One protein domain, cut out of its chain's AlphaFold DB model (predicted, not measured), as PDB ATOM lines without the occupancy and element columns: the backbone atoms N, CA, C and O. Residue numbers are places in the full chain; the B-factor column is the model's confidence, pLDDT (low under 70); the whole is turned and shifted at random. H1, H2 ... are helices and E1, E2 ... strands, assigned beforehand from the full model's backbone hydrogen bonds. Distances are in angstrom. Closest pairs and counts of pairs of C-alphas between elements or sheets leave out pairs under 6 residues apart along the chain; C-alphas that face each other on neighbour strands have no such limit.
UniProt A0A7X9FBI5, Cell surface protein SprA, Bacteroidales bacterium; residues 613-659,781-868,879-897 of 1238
ATOM      1  N   VAL A 613     222.550 124.222 176.162       96.94
ATOM      2  CA  VAL A 613     221.702 124.902 177.140       96.94
ATOM      3  C   VAL A 613     221.770 126.391 176.863       96.94
ATOM      4  O   VAL A 613     222.849 126.976 176.898       96.94
ATOM      5  N   ARG A 614     220.624 127.011 176.610       96.69
ATOM      6  CA  ARG A 614     220.489 128.460 176.511       96.69
ATOM      7  C   ARG A 614     219.615 128.949 177.654       96.69
ATOM      8  O   ARG A 614     218.535 128.407 177.854       96.69
ATOM      9  N   TYR A 615     220.078 129.966 178.361       96.56
ATOM     10  CA  TYR A 615     219.327 130.664 179.391       96.56
ATOM     11  C   TYR A 615     219.292 132.152 179.052       96.56
ATOM     12  O   TYR A 615     220.329 132.816 179.089       96.56
ATOM     13  N   GLY A 616     218.122 132.649 178.663       96.19
ATOM     14  CA  GLY A 616     217.847 134.074 178.514       96.19
ATOM     15  C   GLY A 616     217.084 134.586 179.729       96.19
ATOM     16  O   GLY A 616     216.193 133.896 180.213       96.19
ATOM     17  N   SER A 617     217.415 135.776 180.212       95.62
ATOM     18  CA  SER A 617     216.699 136.448 181.293       95.62
ATOM     19  C   SER A 617     216.570 137.929 180.989       95.62
ATOM     20  O   SER A 617     217.555 138.562 180.629       95.62
ATOM     21  N   ASP A 618     215.389 138.484 181.205       95.31
ATOM     22  CA  ASP A 618     215.097 139.911 181.169       95.31
ATOM     23  C   ASP A 618     214.579 140.357 182.537       95.31
ATOM     24  O   ASP A 618     213.837 139.631 183.205       95.31
ATOM     25  N   TYR A 619     214.973 141.553 182.945       95.50
ATOM     26  CA  TYR A 619     214.406 142.253 184.084       95.50
ATOM     27  C   TYR A 619     214.145 143.690 183.683       95.50
ATOM     28  O   TYR A 619     214.980 144.321 183.040       95.50
ATOM     29  N   THR A 620     213.008 144.216 184.116       96.06
ATOM     30  CA  THR A 620     212.621 145.600 183.884       96.06
ATOM     31  C   THR A 620     212.045 146.190 185.168       96.06
ATOM     32  O   THR A 620     211.155 145.605 185.775       96.06
ATOM     33  N   TRP A 621     212.500 147.376 185.549       95.81
ATOM     34  CA  TRP A 621     211.933 148.231 186.585       95.81
ATOM     35  C   TRP A 621     211.402 149.508 185.925       95.81
ATOM     36  O   TRP A 621     212.077 150.116 185.091       95.81
ATOM     37  N   LEU A 622     210.180 149.901 186.273       95.69
ATOM     38  CA  LEU A 622     209.484 151.073 185.745       95.69
ATOM     39  C   LEU A 622     209.011 151.937 186.905       95.69
ATOM     40  O   LEU A 622     208.279 151.446 187.764       95.69
ATOM     41  N   ALA A 623     209.379 153.214 186.898       94.00
ATOM     42  CA  ALA A 623     208.918 154.163 187.899       94.00
ATOM     43  C   ALA A 623     207.400 154.368 187.806       94.00
ATOM     44  O   ALA A 623     206.840 154.473 186.708       94.00
ATOM     45  N   GLY A 624     206.746 154.458 188.962       90.31
ATOM     46  CA  GLY A 624     205.346 154.860 189.051       90.31
ATOM     47  C   GLY A 624     205.134 156.329 188.653       90.31
ATOM     48  O   GLY A 624     206.080 157.124 188.643       90.31
ATOM     49  N   PRO A 625     203.896 156.727 188.307       87.25
ATOM     50  CA  PRO A 625     203.564 158.134 188.120       87.25
ATOM     51  C   PRO A 625     203.735 158.907 189.436       87.25
ATOM     52  O   PRO A 625     203.341 158.432 190.498       87.25
ATOM     53  N   LEU A 626     204.296 160.116 189.352       84.81
ATOM     54  CA  LEU A 626     204.409 161.023 190.493       84.81
ATOM     55  C   LEU A 626     203.154 161.890 190.605       84.81
ATOM     56  O   LEU A 626     202.759 162.541 189.634       84.81
ATOM     57  N   PHE A 627     202.568 161.927 191.797       86.25
ATOM     58  CA  PHE A 627     201.471 162.824 192.153       86.25
ATOM     59  C   PHE A 627     201.983 163.951 193.059       86.25
ATOM     60  O   PHE A 627     203.021 163.786 193.698       86.25
ATOM     61  N   PRO A 628     201.293 165.103 193.124       83.19
ATOM     62  CA  PRO A 628     201.627 166.148 194.087       83.19
ATOM     63  C   PRO A 628     201.535 165.627 195.526       83.19
ATOM     64  O   PRO A 628     200.555 164.959 195.862       83.19
ATOM     65  N   ASP A 629     202.481 166.016 196.387       80.56
ATOM     66  CA  ASP A 629     202.523 165.611 197.807       80.56
ATOM     67  C   ASP A 629     201.201 165.891 198.545       80.56
ATOM     68  O   ASP A 629     200.796 165.142 199.429       80.56
ATOM     69  N   SER A 630     200.459 166.924 198.123       85.00
ATOM     70  CA  SER A 630     199.141 167.276 198.665       85.00
ATOM     71  C   SER A 630     198.069 166.197 198.480       85.00
ATOM     72  O   SER A 630     197.059 166.229 199.177       85.00
ATOM     73  N   MET A 631     198.233 165.288 197.513       84.69
ATOM     74  CA  MET A 631     197.279 164.205 197.251       84.69
ATOM     75  C   MET A 631     197.555 162.957 198.097       84.69
ATOM     76  O   MET A 631     196.647 162.147 198.252       84.69
ATOM     77  N   ASN A 632     198.764 162.807 198.658       84.12
ATOM     78  CA  ASN A 632     199.189 161.639 199.445       84.12
ATOM     79  C   ASN A 632     198.912 160.278 198.757       84.12
ATOM     80  O   ASN A 632     198.508 159.318 199.407       84.12
ATOM     81  N   ILE A 633     199.095 160.216 197.432       87.25
ATOM     82  CA  ILE A 633     198.921 159.005 196.612       87.25
ATOM     83  C   ILE A 633     200.300 158.447 196.274       87.25
ATOM     84  O   ILE A 633     201.128 159.161 195.704       87.25
ATOM     85  N   ASN A 634     200.532 157.166 196.556       88.06
ATOM     86  CA  ASN A 634     201.770 156.487 196.185       88.06
ATOM     87  C   ASN A 634     201.469 155.101 195.624       88.06
ATOM     88  O   ASN A 634     201.380 154.121 196.351       88.06
ATOM     89  N   LEU A 635     201.357 155.003 194.301       88.12
ATOM     90  CA  LEU A 635     201.034 153.741 193.634       88.12
ATOM     91  C   LEU A 635     202.217 152.763 193.556       88.12
ATOM     92  O   LEU A 635     202.011 151.631 193.129       88.12
ATOM     93  N   GLY A 636     203.431 153.172 193.943       90.56
ATOM     94  CA  GLY A 636     204.657 152.388 193.785       90.56
ATOM     95  C   GLY A 636     205.107 152.203 192.327       90.56
ATOM     96  O   GLY A 636     204.457 152.620 191.366       90.56
ATOM     97  N   ASN A 637     206.258 151.562 192.159       93.94
ATOM     98  CA  ASN A 637     206.887 151.236 190.879       93.94
ATOM     99  C   ASN A 637     206.386 149.879 190.353       93.94
ATOM    100  O   ASN A 637     205.603 149.180 190.992       93.94
ATOM    101  N   THR A 638     206.808 149.468 189.161       95.06
ATOM    102  CA  THR A 638     206.486 148.141 188.611       95.06
ATOM    103  C   THR A 638     207.763 147.413 188.236       95.06
ATOM    104  O   THR A 638     208.555 147.930 187.452       95.06
ATOM    105  N   ILE A 639     207.929 146.183 188.722       95.12
ATOM    106  CA  ILE A 639     209.012 145.293 188.292       95.12
ATOM    107  C   ILE A 639     208.476 144.151 187.438       95.12
ATOM    108  O   ILE A 639     207.364 143.660 187.641       95.12
ATOM    109  N   LYS A 640     209.275 143.727 186.467       95.50
ATOM    110  CA  LYS A 640     208.999 142.604 185.580       95.50
ATOM    111  C   LYS A 640     210.237 141.738 185.469       95.50
ATOM    112  O   LYS A 640     211.343 142.267 185.399       95.50
ATOM    113  N   ASN A 641     210.047 140.430 185.410       94.94
ATOM    114  CA  ASN A 641     211.088 139.510 184.986       94.94
ATOM    115  C   ASN A 641     210.552 138.550 183.925       94.94
ATOM    116  O   ASN A 641     209.349 138.295 183.822       94.94
ATOM    117  N   HIS A 642     211.458 138.022 183.121       95.38
ATOM    118  CA  HIS A 642     211.166 136.982 182.155       95.38
ATOM    119  C   HIS A 642     212.388 136.085 182.011       95.38
ATOM    120  O   HIS A 642     213.509 136.582 181.966       95.38
ATOM    121  N   ASN A 643     212.192 134.774 181.914       95.31
ATOM    122  CA  ASN A 643     213.253 133.846 181.558       95.31
ATOM    123  C   ASN A 643     212.835 132.908 180.428       95.31
ATOM    124  O   ASN A 643     211.655 132.624 180.209       95.31
ATOM    125  N   ASP A 644     213.843 132.412 179.722       95.69
ATOM    126  CA  ASP A 644     213.707 131.405 178.683       95.69
ATOM    127  C   ASP A 644     214.874 130.417 178.795       95.69
ATOM    128  O   ASP A 644     216.015 130.700 178.409       95.69
ATOM    129  N   LEU A 645     214.592 129.255 179.383       96.50
ATOM    130  CA  LEU A 645     215.520 128.139 179.479       96.50
ATOM    131  C   LEU A 645     215.218 127.146 178.361       96.50
ATOM    132  O   LEU A 645     214.219 126.429 178.404       96.50
ATOM    133  N   THR A 646     216.125 127.034 177.399       97.25
ATOM    134  CA  THR A 646     216.047 126.047 176.324       97.25
ATOM    135  C   THR A 646     217.183 125.038 176.443       97.25
ATOM    136  O   THR A 646     218.357 125.359 176.272       97.25
ATOM    137  N   PHE A 647     216.824 123.781 176.674       97.31
ATOM    138  CA  PHE A 647     217.713 122.629 176.610       97.31
ATOM    139  C   PHE A 647     217.468 121.876 175.304       97.31
ATOM    140  O   PHE A 647     216.349 121.455 175.017       97.31
ATOM    141  N   THR A 648     218.506 121.680 174.498       96.38
ATOM    142  CA  THR A 648     218.435 120.874 173.274       96.38
ATOM    143  C   THR A 648     219.501 119.794 173.311       96.38
ATOM    144  O   THR A 648     220.688 120.099 173.354       96.38
ATOM    145  N   ALA A 649     219.090 118.534 173.236       95.31
ATOM    146  CA  ALA A 649     219.969 117.389 173.057       95.31
ATOM    147  C   ALA A 649     219.715 116.755 171.687       95.31
ATOM    148  O   ALA A 649     218.573 116.559 171.288       95.31
ATOM    149  N   ASN A 650     220.777 116.427 170.964       95.12
ATOM    150  CA  ASN A 650     220.730 115.803 169.649       95.12
ATOM    151  C   ASN A 650     221.754 114.662 169.602       95.12
ATOM    152  O   ASN A 650     222.940 114.878 169.834       95.12
ATOM    153  N   GLY A 651     221.289 113.449 169.329       94.06
ATOM    154  CA  GLY A 651     222.088 112.243 169.202       94.06
ATOM    155  C   GLY A 651     222.134 111.751 167.760       94.06
ATOM    156  O   GLY A 651     221.147 111.227 167.253       94.06
ATOM    157  N   ALA A 652     223.306 111.816 167.131       93.19
ATOM    158  CA  ALA A 652     223.560 111.268 165.803       93.19
ATOM    159  C   ALA A 652     224.026 109.805 165.900       93.19
ATOM    160  O   ALA A 652     225.228 109.522 165.896       93.19
ATOM    161  N   LEU A 653     223.089 108.854 165.967       89.81
ATOM    162  CA  LEU A 653     223.394 107.424 166.126       89.81
ATOM    163  C   LEU A 653     224.233 106.850 164.974       89.81
ATOM    164  O   LEU A 653     224.990 105.907 165.182       89.81
ATOM    165  N   THR A 654     224.207 107.460 163.787       85.88
ATOM    166  CA  THR A 654     225.136 107.121 162.693       85.88
ATOM    167  C   THR A 654     226.598 107.177 163.134       85.88
ATOM    168  O   THR A 654     227.396 106.308 162.786       85.88
ATOM    169  N   THR A 655     226.974 108.159 163.954       86.56
ATOM    170  CA  THR A 655     228.341 108.262 164.482       86.56
ATOM    171  C   THR A 655     228.640 107.188 165.533       86.56
ATOM    172  O   THR A 655     229.769 106.703 165.591       86.56
ATOM    173  N   LEU A 656     227.640 106.762 166.315       87.62
ATOM    174  CA  LEU A 656     227.749 105.648 167.265       87.62
ATOM    175  C   LEU A 656     227.962 104.319 166.533       87.62
ATOM    176  O   LEU A 656     228.888 103.575 166.856       87.62
ATOM    177  N   TYR A 657     227.164 104.053 165.502       87.94
ATOM    178  CA  TYR A 657     227.268 102.846 164.686       87.94
ATOM    179  C   TYR A 657     228.619 102.744 163.972       87.94
ATOM    180  O   TYR A 657     229.250 101.689 163.994       87.94
ATOM    181  N   ASN A 658     229.122 103.853 163.422       84.50
ATOM    182  CA  ASN A 658     230.420 103.881 162.742       84.50
ATOM    183  C   ASN A 658     231.623 103.654 163.677       84.50
ATOM    184  O   ASN A 658     232.706 103.317 163.190       84.50
ATOM    185  N   LYS A 659     231.465 103.801 165.002       83.12
ATOM    186  CA  LYS A 659     232.524 103.468 165.973       83.12
ATOM    187  C   LYS A 659     232.700 101.958 166.158       83.12
ATOM    188  O   LYS A 659     233.814 101.513 166.430       83.12
ATOM    189  N   THR A 781     214.107 118.626 172.585       97.44
ATOM    190  CA  THR A 781     214.097 120.041 172.947       97.44
ATOM    191  C   THR A 781     213.112 120.241 174.087       97.44
ATOM    192  O   THR A 781     211.941 119.881 173.976       97.44
ATOM    193  N   PHE A 782     213.597 120.806 175.184       97.38
ATOM    194  CA  PHE A 782     212.803 121.250 176.318       97.38
ATOM    195  C   PHE A 782     212.973 122.756 176.459       97.38
ATOM    196  O   PHE A 782     214.097 123.240 176.573       97.38
ATOM    197  N   THR A 783     211.864 123.480 176.455       97.50
ATOM    198  CA  THR A 783     211.828 124.927 176.633       97.50
ATOM    199  C   THR A 783     210.918 125.246 177.810       97.50
ATOM    200  O   THR A 783     209.769 124.799 177.837       97.50
ATOM    201  N   ASN A 784     211.436 125.999 178.775       96.31
ATOM    202  CA  ASN A 784     210.705 126.515 179.922       96.31
ATOM    203  C   ASN A 784     210.793 128.044 179.908       96.31
ATOM    204  O   ASN A 784     211.874 128.594 180.102       96.31
ATOM    205  N   THR A 785     209.667 128.702 179.664       96.25
ATOM    206  CA  THR A 785     209.539 130.161 179.635       96.25
ATOM    207  C   THR A 785     208.754 130.622 180.847       96.25
ATOM    208  O   THR A 785     207.606 130.210 181.004       96.25
ATOM    209  N   GLN A 786     209.315 131.480 181.684       95.69
ATOM    210  CA  GLN A 786     208.623 132.012 182.857       95.69
ATOM    211  C   GLN A 786     208.643 133.533 182.842       95.69
ATOM    212  O   GLN A 786     209.436 134.150 182.136       95.69
ATOM    213  N   GLY A 787     207.769 134.162 183.611       95.00
ATOM    214  CA  GLY A 787     207.828 135.605 183.794       95.00
ATOM    215  C   GLY A 787     206.899 136.091 184.883       95.00
ATOM    216  O   GLY A 787     205.899 135.439 185.183       95.00
ATOM    217  N   GLN A 788     207.234 137.224 185.478       95.00
ATOM    218  CA  GLN A 788     206.494 137.854 186.560       95.00
ATOM    219  C   GLN A 788     206.350 139.339 186.307       95.00
ATOM    220  O   GLN A 788     207.225 139.976 185.729       95.00
ATOM    221  N   ILE A 789     205.251 139.897 186.788       95.38
ATOM    222  CA  ILE A 789     205.020 141.332 186.882       95.38
ATOM    223  C   ILE A 789     204.447 141.621 188.260       95.38
ATOM    224  O   ILE A 789     203.461 141.003 188.665       95.38
ATOM    225  N   LEU A 790     205.077 142.555 188.961       94.44
ATOM    226  CA  LEU A 790     204.655 143.033 190.267       94.44
ATOM    227  C   LEU A 790     204.503 144.559 190.205       94.44
ATOM    228  O   LEU A 790     205.512 145.269 190.205       94.44
ATOM    229  N   PRO A 791     203.266 145.066 190.086       93.88
ATOM    230  CA  PRO A 791     202.975 146.482 190.266       93.88
ATOM    231  C   PRO A 791     202.960 146.833 191.763       93.88
ATOM    232  O   PRO A 791     202.779 145.953 192.605       93.88
ATOM    233  N   GLY A 792     203.146 148.107 192.104       92.00
ATOM    234  CA  GLY A 792     203.165 148.554 193.499       92.00
ATOM    235  C   GLY A 792     204.496 148.385 194.221       92.00
ATOM    236  O   GLY A 792     204.541 148.522 195.433       92.00
ATOM    237  N   TYR A 793     205.583 148.085 193.521       93.38
ATOM    238  CA  TYR A 793     206.902 147.870 194.103       93.38
ATOM    239  C   TYR A 793     207.522 149.182 194.617       93.38
ATOM    240  O   TYR A 793     207.822 150.077 193.838       93.38
ATOM    241  N   MET A 794     207.726 149.317 195.921       92.00
ATOM    242  CA  MET A 794     208.201 150.550 196.558       92.00
ATOM    243  C   MET A 794     209.691 150.860 196.341       92.00
ATOM    244  O   MET A 794     209.995 152.028 196.106       92.00
ATOM    245  N   PRO A 795     210.622 149.883 196.387       91.25
ATOM    246  CA  PRO A 795     212.040 150.192 196.227       91.25
ATOM    247  C   PRO A 795     212.388 150.791 194.853       91.25
ATOM    248  O   PRO A 795     211.787 150.470 193.816       91.25
ATOM    249  N   GLU A 796     213.391 151.657 194.853       89.19
ATOM    250  CA  GLU A 796     213.988 152.281 193.683       89.19
ATOM    251  C   GLU A 796     215.032 151.365 193.020       89.19
ATOM    252  O   GLU A 796     215.219 150.195 193.369       89.19
ATOM    253  N   THR A 797     215.705 151.887 191.994       86.62
ATOM    254  CA  THR A 797     216.750 151.173 191.262       86.62
ATOM    255  C   THR A 797     218.021 152.008 191.186       86.62
ATOM    256  O   THR A 797     218.023 153.128 190.671       86.62
ATOM    257  N   THR A 798     219.134 151.427 191.637       79.12
ATOM    258  CA  THR A 798     220.458 152.056 191.570       79.12
ATOM    259  C   THR A 798     221.395 151.249 190.665       79.12
ATOM    260  O   THR A 798     221.320 151.344 189.439       79.12
ATOM    261  N   PHE A 799     222.271 150.424 191.238       68.19
ATOM    262  CA  PHE A 799     223.264 149.631 190.523       68.19
ATOM    263  C   PHE A 799     222.719 148.242 190.168       68.19
ATOM    264  O   PHE A 799     222.206 147.527 191.026       68.19
ATOM    265  N   ILE A 800     222.840 147.849 188.893       76.38
ATOM    266  CA  ILE A 800     222.372 146.549 188.362       76.38
ATOM    267  C   ILE A 800     220.868 146.292 188.646       76.38
ATOM    268  O   ILE A 800     220.410 145.159 188.742       76.38
ATOM    269  N   GLY A 801     220.066 147.351 188.798       75.75
ATOM    270  CA  GLY A 801     218.621 147.196 188.979       75.75
ATOM    271  C   GLY A 801     218.144 146.957 190.412       75.75
ATOM    272  O   GLY A 801     216.971 146.623 190.582       75.75
ATOM    273  N   MET A 802     219.029 147.072 191.414       85.75
ATOM    274  CA  MET A 802     218.731 146.816 192.833       85.75
ATOM    275  C   MET A 802     218.836 148.066 193.699       85.75
ATOM    276  O   MET A 802     219.589 148.999 193.402       85.75
ATOM    277  N   GLU A 803     218.148 148.018 194.834       86.75
ATOM    278  CA  GLU A 803     218.347 148.898 195.982       86.75
ATOM    279  C   GLU A 803     218.470 148.048 197.256       86.75
ATOM    280  O   GLU A 803     217.981 146.915 197.326       86.75
ATOM    281  N   ARG A 804     219.178 148.567 198.265       83.31
ATOM    282  CA  ARG A 804     219.239 147.958 199.594       83.31
ATOM    283  C   ARG A 804     218.137 148.560 200.471       83.31
ATOM    284  O   ARG A 804     218.270 149.693 200.919       83.31
ATOM    285  N   THR A 805     217.099 147.779 200.761       80.38
ATOM    286  CA  THR A 805     215.956 148.170 201.605       80.38
ATOM    287  C   THR A 805     215.832 147.177 202.761       80.38
ATOM    288  O   THR A 805     215.839 145.969 202.529       80.38
ATOM    289  N   ASN A 806     215.725 147.654 204.007       76.69
ATOM    290  CA  ASN A 806     215.652 146.805 205.212       76.69
ATOM    291  C   ASN A 806     216.797 145.768 205.298       76.69
ATOM    292  O   ASN A 806     216.562 144.590 205.551       76.69
ATOM    293  N   ASP A 807     218.033 146.198 205.010       79.12
ATOM    294  CA  ASP A 807     219.249 145.364 204.970       79.12
ATOM    295  C   ASP A 807     219.267 144.201 203.957       79.12
ATOM    296  O   ASP A 807     220.215 143.413 203.929       79.12
ATOM    297  N   VAL A 808     218.293 144.139 203.046       83.94
ATOM    298  CA  VAL A 808     218.210 143.133 201.980       83.94
ATOM    299  C   VAL A 808     218.245 143.816 200.610       83.94
ATOM    300  O   VAL A 808     217.690 144.894 200.417       83.94
ATOM    301  N   PHE A 809     218.898 143.189 199.629       87.50
ATOM    302  CA  PHE A 809     218.805 143.630 198.236       87.50
ATOM    303  C   PHE A 809     217.424 143.286 197.675       87.50
ATOM    304  O   PHE A 809     217.085 142.105 197.549       87.50
ATOM    305  N   ALA A 810     216.644 144.304 197.328       88.38
ATOM    306  CA  ALA A 810     215.331 144.166 196.714       88.38
ATOM    307  C   ALA A 810     215.444 144.444 195.197       88.38
ATOM    308  O   ALA A 810     216.182 145.353 194.803       88.38
ATOM    309  N   PRO A 811     214.773 143.674 194.313       86.88
ATOM    310  CA  PRO A 811     213.940 142.489 194.579       86.88
ATOM    311  C   PRO A 811     214.763 141.209 194.838       86.88
ATOM    312  O   PRO A 811     214.214 140.172 195.216       86.88
ATOM    313  N   GLY A 812     216.085 141.284 194.655       88.31
ATOM    314  CA  GLY A 812     217.047 140.215 194.919       88.31
ATOM    315  C   GLY A 812     217.597 139.559 193.651       88.31
ATOM    316  O   GLY A 812     217.007 139.628 192.571       88.31
ATOM    317  N   TRP A 813     218.738 138.877 193.795       89.12
ATOM    318  CA  TRP A 813     219.425 138.203 192.689       89.12
ATOM    319  C   TRP A 813     218.558 137.203 191.917       89.12
ATOM    320  O   TRP A 813     218.608 137.249 190.692       89.12
ATOM    321  N   PRO A 814     217.742 136.331 192.550       90.25
ATOM    322  CA  PRO A 814     216.901 135.401 191.800       90.25
ATOM    323  C   PRO A 814     215.964 136.129 190.833       90.25
ATOM    324  O   PRO A 814     215.943 135.797 189.653       90.25
ATOM    325  N   PHE A 815     215.273 137.177 191.291       91.25
ATOM    326  CA  PHE A 815     214.307 137.902 190.469       91.25
ATOM    327  C   PHE A 815     214.972 138.603 189.273       91.25
ATOM    328  O   PHE A 815     214.483 138.499 188.151       91.25
ATOM    329  N   ILE A 816     216.113 139.260 189.504       91.44
ATOM    330  CA  ILE A 816     216.909 139.983 188.491       91.44
ATOM    331  C   ILE A 816     217.581 139.046 187.495       91.44
ATOM    332  O   ILE A 816     217.708 139.381 186.318       91.44
ATOM    333  N   LEU A 817     217.990 137.860 187.942       91.38
ATOM    334  CA  LEU A 817     218.475 136.797 187.068       91.38
ATOM    335  C   LEU A 817     217.330 136.072 186.347       91.38
ATOM    336  O   LEU A 817     217.609 135.092 185.661       91.38
ATOM    337  N   GLY A 818     216.075 136.512 186.500       87.25
ATOM    338  CA  GLY A 818     214.904 135.972 185.805       87.25
ATOM    339  C   GLY A 818     214.316 134.719 186.443       87.25
ATOM    340  O   GLY A 818     213.428 134.098 185.869       87.25
ATOM    341  N   PHE A 819     214.790 134.303 187.617       88.06
ATOM    342  CA  PHE A 819     214.192 133.193 188.346       88.06
ATOM    343  C   PHE A 819     212.813 133.610 188.867       88.06
ATOM    344  O   PHE A 819     212.692 134.459 189.752       88.06
ATOM    345  N   ALA A 820     211.776 133.006 188.294       85.56
ATOM    346  CA  ALA A 820     210.394 133.302 188.617       85.56
ATOM    347  C   ALA A 820     209.867 132.298 189.652       85.56
ATOM    348  O   ALA A 820     209.608 131.137 189.331       85.56
ATOM    349  N   ASP A 821     209.692 132.752 190.893       86.00
ATOM    350  CA  ASP A 821     209.099 131.957 191.971       86.00
ATOM    351  C   ASP A 821     207.654 132.390 192.225       86.00
ATOM    352  O   ASP A 821     207.396 133.548 192.545       86.00
ATOM    353  N   ARG A 822     206.704 131.454 192.154       83.00
ATOM    354  CA  ARG A 822     205.282 131.714 192.417       83.00
ATOM    355  C   ARG A 822     205.034 132.396 193.770       83.00
ATOM    356  O   ARG A 822     204.084 133.165 193.863       83.00
ATOM    357  N   LYS A 823     205.866 132.141 194.786       87.69
ATOM    358  CA  LYS A 823     205.742 132.740 196.130       87.69
ATOM    359  C   LYS A 823     206.404 134.112 196.275       87.69
ATOM    360  O   LYS A 823     206.303 134.734 197.327       87.69
ATOM    361  N   PHE A 824     207.066 134.616 195.232       89.75
ATOM    362  CA  PHE A 824     207.772 135.897 195.279       89.75
ATOM    363  C   PHE A 824     206.864 137.065 195.689       89.75
ATOM    364  O   PHE A 824     207.283 137.919 196.462       89.75
ATOM    365  N   PHE A 825     205.618 137.092 195.209       89.44
ATOM    366  CA  PHE A 825     204.677 138.165 195.533       89.44
ATOM    367  C   PHE A 825     204.289 138.177 197.017       89.44
ATOM    368  O   PHE A 825     204.217 139.246 197.619       89.44
ATOM    369  N   ASP A 826     204.122 136.998 197.623       87.69
ATOM    370  CA  ASP A 826     203.856 136.869 199.059       87.69
ATOM    371  C   ASP A 826     205.062 137.352 199.873       87.69
ATOM    372  O   ASP A 826     204.911 138.159 200.787       87.69
ATOM    373  N   HIS A 827     206.275 136.968 199.469       88.25
ATOM    374  CA  HIS A 827     207.506 137.446 200.101       88.25
ATOM    375  C   HIS A 827     207.723 138.958 199.947       88.25
ATOM    376  O   HIS A 827     208.259 139.594 200.852       88.25
ATOM    377  N   ALA A 828     207.317 139.552 198.821       89.38
ATOM    378  CA  ALA A 828     207.376 140.999 198.622       89.38
ATOM    379  C   ALA A 828     206.394 141.742 199.545       89.38
ATOM    380  O   ALA A 828     206.751 142.783 200.098       89.38
ATOM    381  N   ALA A 829     205.197 141.186 199.758       88.25
ATOM    382  CA  ALA A 829     204.225 141.707 200.717       88.25
ATOM    383  C   ALA A 829     204.736 141.594 202.167       88.25
ATOM    384  O   ALA A 829     204.721 142.581 202.898       88.25
ATOM    385  N   GLU A 830     205.261 140.426 202.562       86.50
ATOM    386  CA  GLU A 830     205.825 140.169 203.902       86.50
ATOM    387  C   GLU A 830     207.006 141.091 204.243       86.50
ATOM    388  O   GLU A 830     207.188 141.475 205.397       86.50
ATOM    389  N   ARG A 831     207.820 141.456 203.245       86.31
ATOM    390  CA  ARG A 831     209.001 142.322 203.416       86.31
ATOM    391  C   ARG A 831     208.698 143.820 203.328       86.31
ATOM    392  O   ARG A 831     209.630 144.621 203.420       86.31
ATOM    393  N   GLY A 832     207.432 144.200 203.138       87.50
ATOM    394  CA  GLY A 832     207.018 145.598 203.011       87.50
ATOM    395  C   GLY A 832     207.519 146.273 201.731       87.50
ATOM    396  O   GLY A 832     207.772 147.472 201.726       87.50
ATOM    397  N   TRP A 833     207.710 145.515 200.646       90.62
ATOM    398  CA  TRP A 833     208.140 146.056 199.350       90.62
ATOM    399  C   TRP A 833     206.977 146.536 198.481       90.62
ATOM    400  O   TRP A 833     207.213 147.008 197.373       90.62
ATOM    401  N   LEU A 834     205.736 146.385 198.941       90.94
ATOM    402  CA  LEU A 834     204.533 146.759 198.207       90.94
ATOM    403  C   LEU A 834     203.920 148.045 198.754       90.94
ATOM    404  O   LEU A 834     203.952 148.295 199.958       90.94
ATOM    405  N   SER A 835     203.331 148.837 197.863       90.88
ATOM    406  CA  SER A 835     202.538 149.999 198.227       90.88
ATOM    407  C   SER A 835     201.296 149.566 199.003       90.88
ATOM    408  O   SER A 835     200.631 148.586 198.661       90.88
ATOM    409  N   THR A 836     200.976 150.331 200.041       89.06
ATOM    410  CA  THR A 836     199.764 150.180 200.848       89.06
ATOM    411  C   THR A 836     198.589 151.007 200.317       89.06
ATOM    412  O   THR A 836     197.532 151.053 200.945       89.06
ATOM    413  N   ASP A 837     198.744 151.665 199.165       86.69
ATOM    414  CA  ASP A 837     197.709 152.508 198.577       86.69
ATOM    415  C   ASP A 837     196.561 151.666 197.995       86.69
ATOM    416  O   ASP A 837     196.740 150.825 197.108       86.69
ATOM    417  N   THR A 838     195.346 151.924 198.479       83.31
ATOM    418  CA  THR A 838     194.122 151.226 198.049       83.31
ATOM    419  C   THR A 838     193.741 151.480 196.586       83.31
ATOM    420  O   THR A 838     192.917 150.749 196.036       83.31
ATOM    421  N   LEU A 839     194.329 152.490 195.936       85.56
ATOM    422  CA  LEU A 839     194.079 152.815 194.530       85.56
ATOM    423  C   LEU A 839     194.819 151.885 193.551       85.56
ATOM    424  O   LEU A 839     194.544 151.924 192.348       85.56
ATOM    425  N   LEU A 840     195.728 151.027 194.031       85.62
ATOM    426  CA  LEU A 840     196.443 150.066 193.192       85.62
ATOM    427  C   LEU A 840     195.518 148.926 192.728       85.62
ATOM    428  O   LEU A 840     195.344 147.911 193.394       85.62
ATOM    429  N   ASN A 841     194.959 149.062 191.528       85.81
ATOM    430  CA  ASN A 841     194.028 148.094 190.935       85.81
ATOM    431  C   ASN A 841     194.654 147.211 189.839       85.81
ATOM    432  O   ASN A 841     193.934 146.620 189.032       85.81
ATOM    433  N   THR A 842     195.984 147.130 189.771       91.25
ATOM    434  CA  THR A 842     196.686 146.310 188.770       91.25
ATOM    435  C   THR A 842     197.099 144.973 189.396       91.25
ATOM    436  O   THR A 842     197.778 144.986 190.421       91.25
ATOM    437  N   PRO A 843     196.721 143.813 188.823       92.62
ATOM    438  CA  PRO A 843     197.085 142.523 189.395       92.62
ATOM    439  C   PRO A 843     198.561 142.191 189.141       92.62
ATOM    440  O   PRO A 843     199.090 142.417 188.049       92.62
ATOM    441  N   ALA A 844     199.207 141.580 190.132       93.94
ATOM    442  CA  ALA A 844     200.461 140.872 189.926       93.94
ATOM    443  C   ALA A 844     200.185 139.608 189.105       93.94
ATOM    444  O   ALA A 844     199.154 138.953 189.289       93.94
ATOM    445  N   SER A 845     201.087 139.245 188.192       94.69
ATOM    446  CA  SER A 845     200.917 138.012 187.419       94.69
ATOM    447  C   SER A 845     202.209 137.240 187.219       94.69
ATOM    448  O   SER A 845     203.280 137.819 187.074       94.69
ATOM    449  N   PHE A 846     202.090 135.917 187.228       95.25
ATOM    450  CA  PHE A 846     203.146 134.939 187.001       95.25
ATOM    451  C   PHE A 846     202.750 134.064 185.815       95.25
ATOM    452  O   PHE A 846     201.650 133.527 185.777       95.25
ATOM    453  N   THR A 847     203.649 133.887 184.861       95.62
ATOM    454  CA  THR A 847     203.454 133.033 183.689       95.62
ATOM    455  C   THR A 847     204.505 131.934 183.673       95.62
ATOM    456  O   THR A 847     205.651 132.151 184.064       95.62
ATOM    457  N   ASN A 848     204.112 130.741 183.234       96.00
ATOM    458  CA  ASN A 848     204.968 129.569 183.118       96.00
ATOM    459  C   ASN A 848     204.529 128.735 181.909       96.00
ATOM    460  O   ASN A 848     203.401 128.249 181.844       96.00
ATOM    461  N   GLY A 849     205.417 128.581 180.939       95.94
ATOM    462  CA  GLY A 849     205.198 127.880 179.684       95.94
ATOM    463  C   GLY A 849     206.227 126.779 179.508       95.94
ATOM    464  O   GLY A 849     207.423 127.035 179.464       95.94
ATOM    465  N   GLN A 850     205.767 125.543 179.375       96.50
ATOM    466  CA  GLN A 850     206.609 124.368 179.193       96.50
ATOM    467  C   GLN A 850     206.314 123.735 177.844       96.50
ATOM    468  O   GLN A 850     205.184 123.321 177.578       96.50
ATOM    469  N   THR A 851     207.338 123.620 177.007       97.44
ATOM    470  CA  THR A 851     207.265 122.938 175.713       97.44
ATOM    471  C   THR A 851     208.300 121.823 175.659       97.44
ATOM    472  O   THR A 851     209.489 122.053 175.849       97.44
ATOM    473  N   ILE A 852     207.848 120.605 175.375       97.25
ATOM    474  CA  ILE A 852     208.692 119.442 175.109       97.25
ATOM    475  C   ILE A 852     208.444 119.034 173.662       97.25
ATOM    476  O   ILE A 852     207.299 118.802 173.284       97.25
ATOM    477  N   SER A 853     209.507 118.931 172.869       96.75
ATOM    478  CA  SER A 853     209.477 118.407 171.503       96.75
ATOM    479  C   SER A 853     210.530 117.314 171.371       96.75
ATOM    480  O   SER A 853     211.726 117.561 171.526       96.75
ATOM    481  N   ALA A 854     210.092 116.091 171.098       96.44
ATOM    482  CA  ALA A 854     210.951 114.957 170.801       96.44
ATOM    483  C   ALA A 854     210.819 114.608 169.318       96.44
ATOM    484  O   ALA A 854     209.713 114.519 168.787       96.44
ATOM    485  N   ARG A 855     211.944 114.400 168.633       95.94
ATOM    486  CA  ARG A 855     211.976 113.999 167.223       95.94
ATOM    487  C   ARG A 855     212.960 112.861 167.025       95.94
ATOM    488  O   ARG A 855     214.027 112.852 167.633       95.94
ATOM    489  N   SER A 856     212.621 111.913 166.168       95.75
ATOM    490  CA  SER A 856     213.485 110.786 165.826       95.75
ATOM    491  C   SER A 856     213.418 110.519 164.333       95.75
ATOM    492  O   SER A 856     212.345 110.560 163.744       95.75
ATOM    493  N   LEU A 857     214.565 110.249 163.720       95.31
ATOM    494  CA  LEU A 857     214.669 109.847 162.328       95.31
ATOM    495  C   LEU A 857     214.993 108.360 162.257       95.31
ATOM    496  O   LEU A 857     216.069 107.942 162.686       95.31
ATOM    497  N   PHE A 858     214.100 107.579 161.662       94.00
ATOM    498  CA  PHE A 858     214.243 106.146 161.459       94.00
ATOM    499  C   PHE A 858     214.344 105.822 159.960       94.00
ATOM    500  O   PHE A 858     213.421 106.051 159.186       94.00
ATOM    501  N   GLU A 859     215.494 105.302 159.541       92.06
ATOM    502  CA  GLU A 859     215.830 104.878 158.179       92.06
ATOM    503  C   GLU A 859     216.288 103.401 158.179       92.06
ATOM    504  O   GLU A 859     217.500 103.119 158.205       92.06
ATOM    505  N   PRO A 860     215.342 102.439 158.179       87.94
ATOM    506  CA  PRO A 860     215.643 101.010 158.294       87.94
ATOM    507  C   PRO A 860     216.323 100.434 157.045       87.94
ATOM    508  O   PRO A 860     217.127  99.512 157.147       87.94
ATOM    509  N   PHE A 861     216.060 100.982 155.861       83.00
ATOM    510  CA  PHE A 861     216.747 100.622 154.618       83.00
ATOM    511  C   PHE A 861     216.897 101.853 153.717       83.00
ATOM    512  O   PHE A 861     216.113 102.797 153.846       83.00
ATOM    513  N   PRO A 862     217.911 101.886 152.824       78.69
ATOM    514  CA  PRO A 862     218.165 103.061 152.005       78.69
ATOM    515  C   PRO A 862     216.929 103.467 151.200       78.69
ATOM    516  O   PRO A 862     216.365 102.658 150.463       78.69
ATOM    517  N   GLY A 863     216.554 104.736 151.324       82.06
ATOM    518  CA  GLY A 863     215.426 105.324 150.610       82.06
ATOM    519  C   GLY A 863     214.098 105.321 151.364       82.06
ATOM    520  O   GLY A 863     213.203 106.025 150.914       82.06
ATOM    521  N   LEU A 864     213.953 104.614 152.500       91.12
ATOM    522  CA  LEU A 864     212.797 104.753 153.404       91.12
ATOM    523  C   LEU A 864     213.169 105.617 154.609       91.12
ATOM    524  O   LEU A 864     213.961 105.197 155.447       91.12
ATOM    525  N   ARG A 865     212.562 106.796 154.717       93.81
ATOM    526  CA  ARG A 865     212.758 107.755 155.805       93.81
ATOM    527  C   ARG A 865     211.476 107.903 156.616       93.81
ATOM    528  O   ARG A 865     210.444 108.239 156.045       93.81
ATOM    529  N   ILE A 866     211.551 107.697 157.926       95.56
ATOM    530  CA  ILE A 866     210.438 107.877 158.861       95.56
ATOM    531  C   ILE A 866     210.840 108.920 159.907       95.56
ATOM    532  O   ILE A 866     211.674 108.647 160.767       95.56
ATOM    533  N   ASP A 867     210.255 110.113 159.835       95.94
ATOM    534  CA  ASP A 867     210.397 111.155 160.851       95.94
ATOM    535  C   ASP A 867     209.290 110.971 161.896       95.94
ATOM    536  O   ASP A 867     208.112 111.083 161.572       95.94
ATOM    537  N   LEU A 868     209.650 110.689 163.143       96.06
ATOM    538  CA  LEU A 868     208.741 110.605 164.284       96.06
ATOM    539  C   LEU A 868     208.817 111.906 165.085       96.06
ATOM    540  O   LEU A 868     209.921 112.364 165.381       96.06
ATOM    541  N   SER A 879     197.214 135.194 188.003       93.88
ATOM    542  CA  SER A 879     197.045 136.614 188.318       93.88
ATOM    543  C   SER A 879     196.348 136.778 189.661       93.88
ATOM    544  O   SER A 879     195.347 136.105 189.904       93.88
ATOM    545  N   ALA A 880     196.846 137.671 190.509       91.44
ATOM    546  CA  ALA A 880     196.264 137.992 191.810       91.44
ATOM    547  C   ALA A 880     196.430 139.485 192.118       91.44
ATOM    548  O   ALA A 880     197.419 140.105 191.726       91.44
ATOM    549  N   TYR A 881     195.466 140.064 192.823       90.44
ATOM    550  CA  TYR A 881     195.537 141.444 193.297       90.44
ATOM    551  C   TYR A 881     196.256 141.483 194.648       90.44
ATOM    552  O   TYR A 881     195.895 140.755 195.558       90.44
ATOM    553  N   TYR A 882     197.268 142.328 194.807       87.19
ATOM    554  CA  TYR A 882     197.913 142.540 196.107       87.19
ATOM    555  C   TYR A 882     197.515 143.925 196.611       87.19
ATOM    556  O   TYR A 882     198.244 144.891 196.424       87.19
ATOM    557  N   ILE A 883     196.311 144.015 197.183       85.00
ATOM    558  CA  ILE A 883     195.734 145.257 197.718       85.00
ATOM    559  C   ILE A 883     195.827 145.214 199.242       85.00
ATOM    560  O   ILE A 883     195.392 144.231 199.856       85.00
ATOM    561  N   ALA A 884     196.375 146.277 199.830       84.62
ATOM    562  CA  ALA A 884     196.443 146.429 201.274       84.62
ATOM    563  C   ALA A 884     195.064 146.752 201.873       84.62
ATOM    564  O   ALA A 884     194.260 147.483 201.290       84.62
ATOM    565  N   ASP A 885     194.782 146.202 203.051       81.88
ATOM    566  CA  ASP A 885     193.641 146.590 203.866       81.88
ATOM    567  C   ASP A 885     193.874 147.959 204.537       81.88
ATOM    568  O   ASP A 885     194.942 148.566 204.440       81.88
ATOM    569  N   ARG A 886     192.868 148.457 205.267       76.19
ATOM    570  CA  ARG A 886     192.954 149.739 205.991       76.19
ATOM    571  C   ARG A 886     194.095 149.786 207.025       76.19
ATOM    572  O   ARG A 886     194.493 150.874 207.427       76.19
ATOM    573  N   ASN A 887     194.600 148.629 207.449       78.75
ATOM    574  CA  ASN A 887     195.681 148.485 208.419       78.75
ATOM    575  C   ASN A 887     197.049 148.262 207.741       78.75
ATOM    576  O   ASN A 887     198.034 148.056 208.446       78.75
ATOM    577  N   GLY A 888     197.122 148.297 206.405       75.00
ATOM    578  CA  GLY A 888     198.355 148.096 205.641       75.00
ATOM    579  C   GLY A 888     198.763 146.630 205.448       75.00
ATOM    580  O   GLY A 888     199.892 146.379 205.031       75.00
ATOM    581  N   ASN A 889     197.886 145.663 205.735       83.00
ATOM    582  CA  ASN A 889     198.157 144.229 205.561       83.00
ATOM    583  C   ASN A 889     197.593 143.701 204.236       83.00
ATOM    584  O   ASN A 889     196.627 144.241 203.711       83.00
ATOM    585  N   PHE A 890     198.133 142.591 203.722       83.88
ATOM    586  CA  PHE A 890     197.702 141.971 202.458       83.88
ATOM    587  C   PHE A 890     196.983 140.624 202.685       83.88
ATOM    588  O   PHE A 890     197.582 139.573 202.420       83.88
ATOM    589  N   PRO A 891     195.732 140.611 203.192       80.81
ATOM    590  CA  PRO A 891     195.012 139.374 203.495       80.81
ATOM    591  C   PRO A 891     194.683 138.569 202.230       80.81
ATOM    592  O   PRO A 891     194.424 139.127 201.169       80.81
ATOM    593  N   ASP A 892     194.608 137.238 202.341       75.12
ATOM    594  CA  ASP A 892     194.258 136.368 201.203       75.12
ATOM    595  C   ASP A 892     192.865 136.664 200.615       75.12
ATOM    596  O   ASP A 892     192.618 136.420 199.432       75.12
ATOM    597  N   SER A 893     191.961 137.237 201.415       66.50
ATOM    598  CA  SER A 893     190.603 137.608 201.000       66.50
ATOM    599  C   SER A 893     190.554 138.699 199.925       66.50
ATOM    600  O   SER A 893     189.559 138.773 199.207       66.50
ATOM    601  N   THR A 894     191.603 139.517 199.772       66.38
ATOM    602  CA  THR A 894     191.671 140.571 198.742       66.38
ATOM    603  C   THR A 894     192.357 140.105 197.455       66.38
ATOM    604  O   THR A 894     192.372 140.846 196.471       66.38
ATOM    605  N   ARG A 895     192.886 138.867 197.416       75.75
ATOM    606  CA  ARG A 895     193.805 138.425 196.354       75.75
ATOM    607  C   ARG A 895     193.156 137.944 195.062       75.75
ATOM    608  O   ARG A 895     193.804 138.014 194.019       75.75
ATOM    609  N   ASN A 896     191.901 137.482 195.100       82.62
ATOM    610  CA  ASN A 896     191.118 137.016 193.939       82.62
ATOM    611  C   ASN A 896     191.961 136.285 192.870       82.62
ATOM    612  O   ASN A 896     191.941 136.639 191.690       82.62
ATOM    613  N   MET A 897     192.745 135.287 193.297       87.56
ATOM    614  CA  MET A 897     193.700 134.594 192.431       87.56
ATOM    615  C   MET A 897     192.981 133.824 191.316       87.56
ATOM    616  O   MET A 897     192.164 132.941 191.577       87.56
TER     617      MET A 897
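This is residues 613 to 659, 781 to 868 and 879 to 897 of the 1238 residues of the protein "Cell surface protein SprA" of Bacteroidales bacterium (UniProt A0A7X9FBI5). What would one see first? A long, narrow slab of strands, twisted, in which E1, E2, E3 and E6 run side by side and the short E7 folds back along one end of E6. At the opposite end H3 lies over E3, in a cluster of loops that also holds H2 and the small hairpin E4 and E5, while residues 654 to 659 of H1 stick out at the same end as E7. What are the parts? The printed part has 154 residues with three named helices and seven named strands, in the order E1, E2, H1, E3, E4, E5, H2, H3, E6, E7; the class is mixed, helices and strands, the large sheet has the order E1, E2, E3, E6, E7, and both sheets are antiparallel. How is the whole shaped? It is a rod of 81 by 34 by 24 A, only just extended, close to loose, with a radius of gyration of the C-alphas of 22.8 A.

Where does the first element begin, and what follows it? E1 is residues 613 to 622, 30.1 A long, with C-alpha 613 at (221.702, 124.902, 177.140). E2, residues 637 to 652, is the longest strand by residues and measures 50.0 A; H1 is residues 653 to 659. What comes after the first cut? E3 is residues 781 to 793, 35.7 A long, with C-alpha 781 at (214.097, 120.041, 172.947). Then come E4, residues 803 to 805, E5, residues 808 to 810, H2, residues 813 to 816, and H3, residues 824 to 830. Where do the last strands run? E6 is residues 844 to 858, 47.0 A long, and E7 is residues 864 to 868, 13.0 A long, ending with C-alpha 868 at (208.741, 110.605, 164.284).

How are the strands of the large sheet paired? E1, an edge strand, forms a hairpin with E2, with N 614 and O 646 at 2.8 A; E2 is antiparallel to E3, with N 643 and O 786 at 2.8 A. E3 is antiparallel to E6 at 173 degrees, with N 785 and O 849 at 2.8 A. E6 and the other edge strand, E7, are a hairpin, with N 858 and O 866 at 2.8 A. Is the pairing of E6 even along its length? It is staggered: E6 pairs with E3 over residues 845 to 853 and with E7 over residues 856 to 858. How do the helices stand to this sheet? H3 is on the sheet at a height of 10.1 A, over E3 and along the strands at 5 degrees on the local plane; the closest C-alphas of H3 and E3 are those of Phe 825 and Leu 790, 7.2 A apart. H2 only grazes the sheet with residues 814 to 816, and H1 is not on it. What of the small hairpin and the helix backbones? E4 and E5 are antiparallel, with N 805 and O 808 at 3.0 A. In H1 and H3 every O i to N i+4 pair is within hydrogen-bond range, and H2 is too short for such a pair.

How far does it reach? The two C-alphas farthest apart are those of Ser 630 and Phe 861, at 81.8 A. Where is the printed part cut? Residues 660 to 780 are not printed, with 25.7 A between C-alphas 659 and 781, and residues 869 to 878 are not printed, with 37.3 A between C-alphas 868 and 879. Which links are long, and where is confidence low? The links E1 to E2 and H3 to E6 are long, and residues 879 to 897 have no named element. The mean pLDDT of the printed part is 89.3, with residue 799 and residues 893 to 894 under 70.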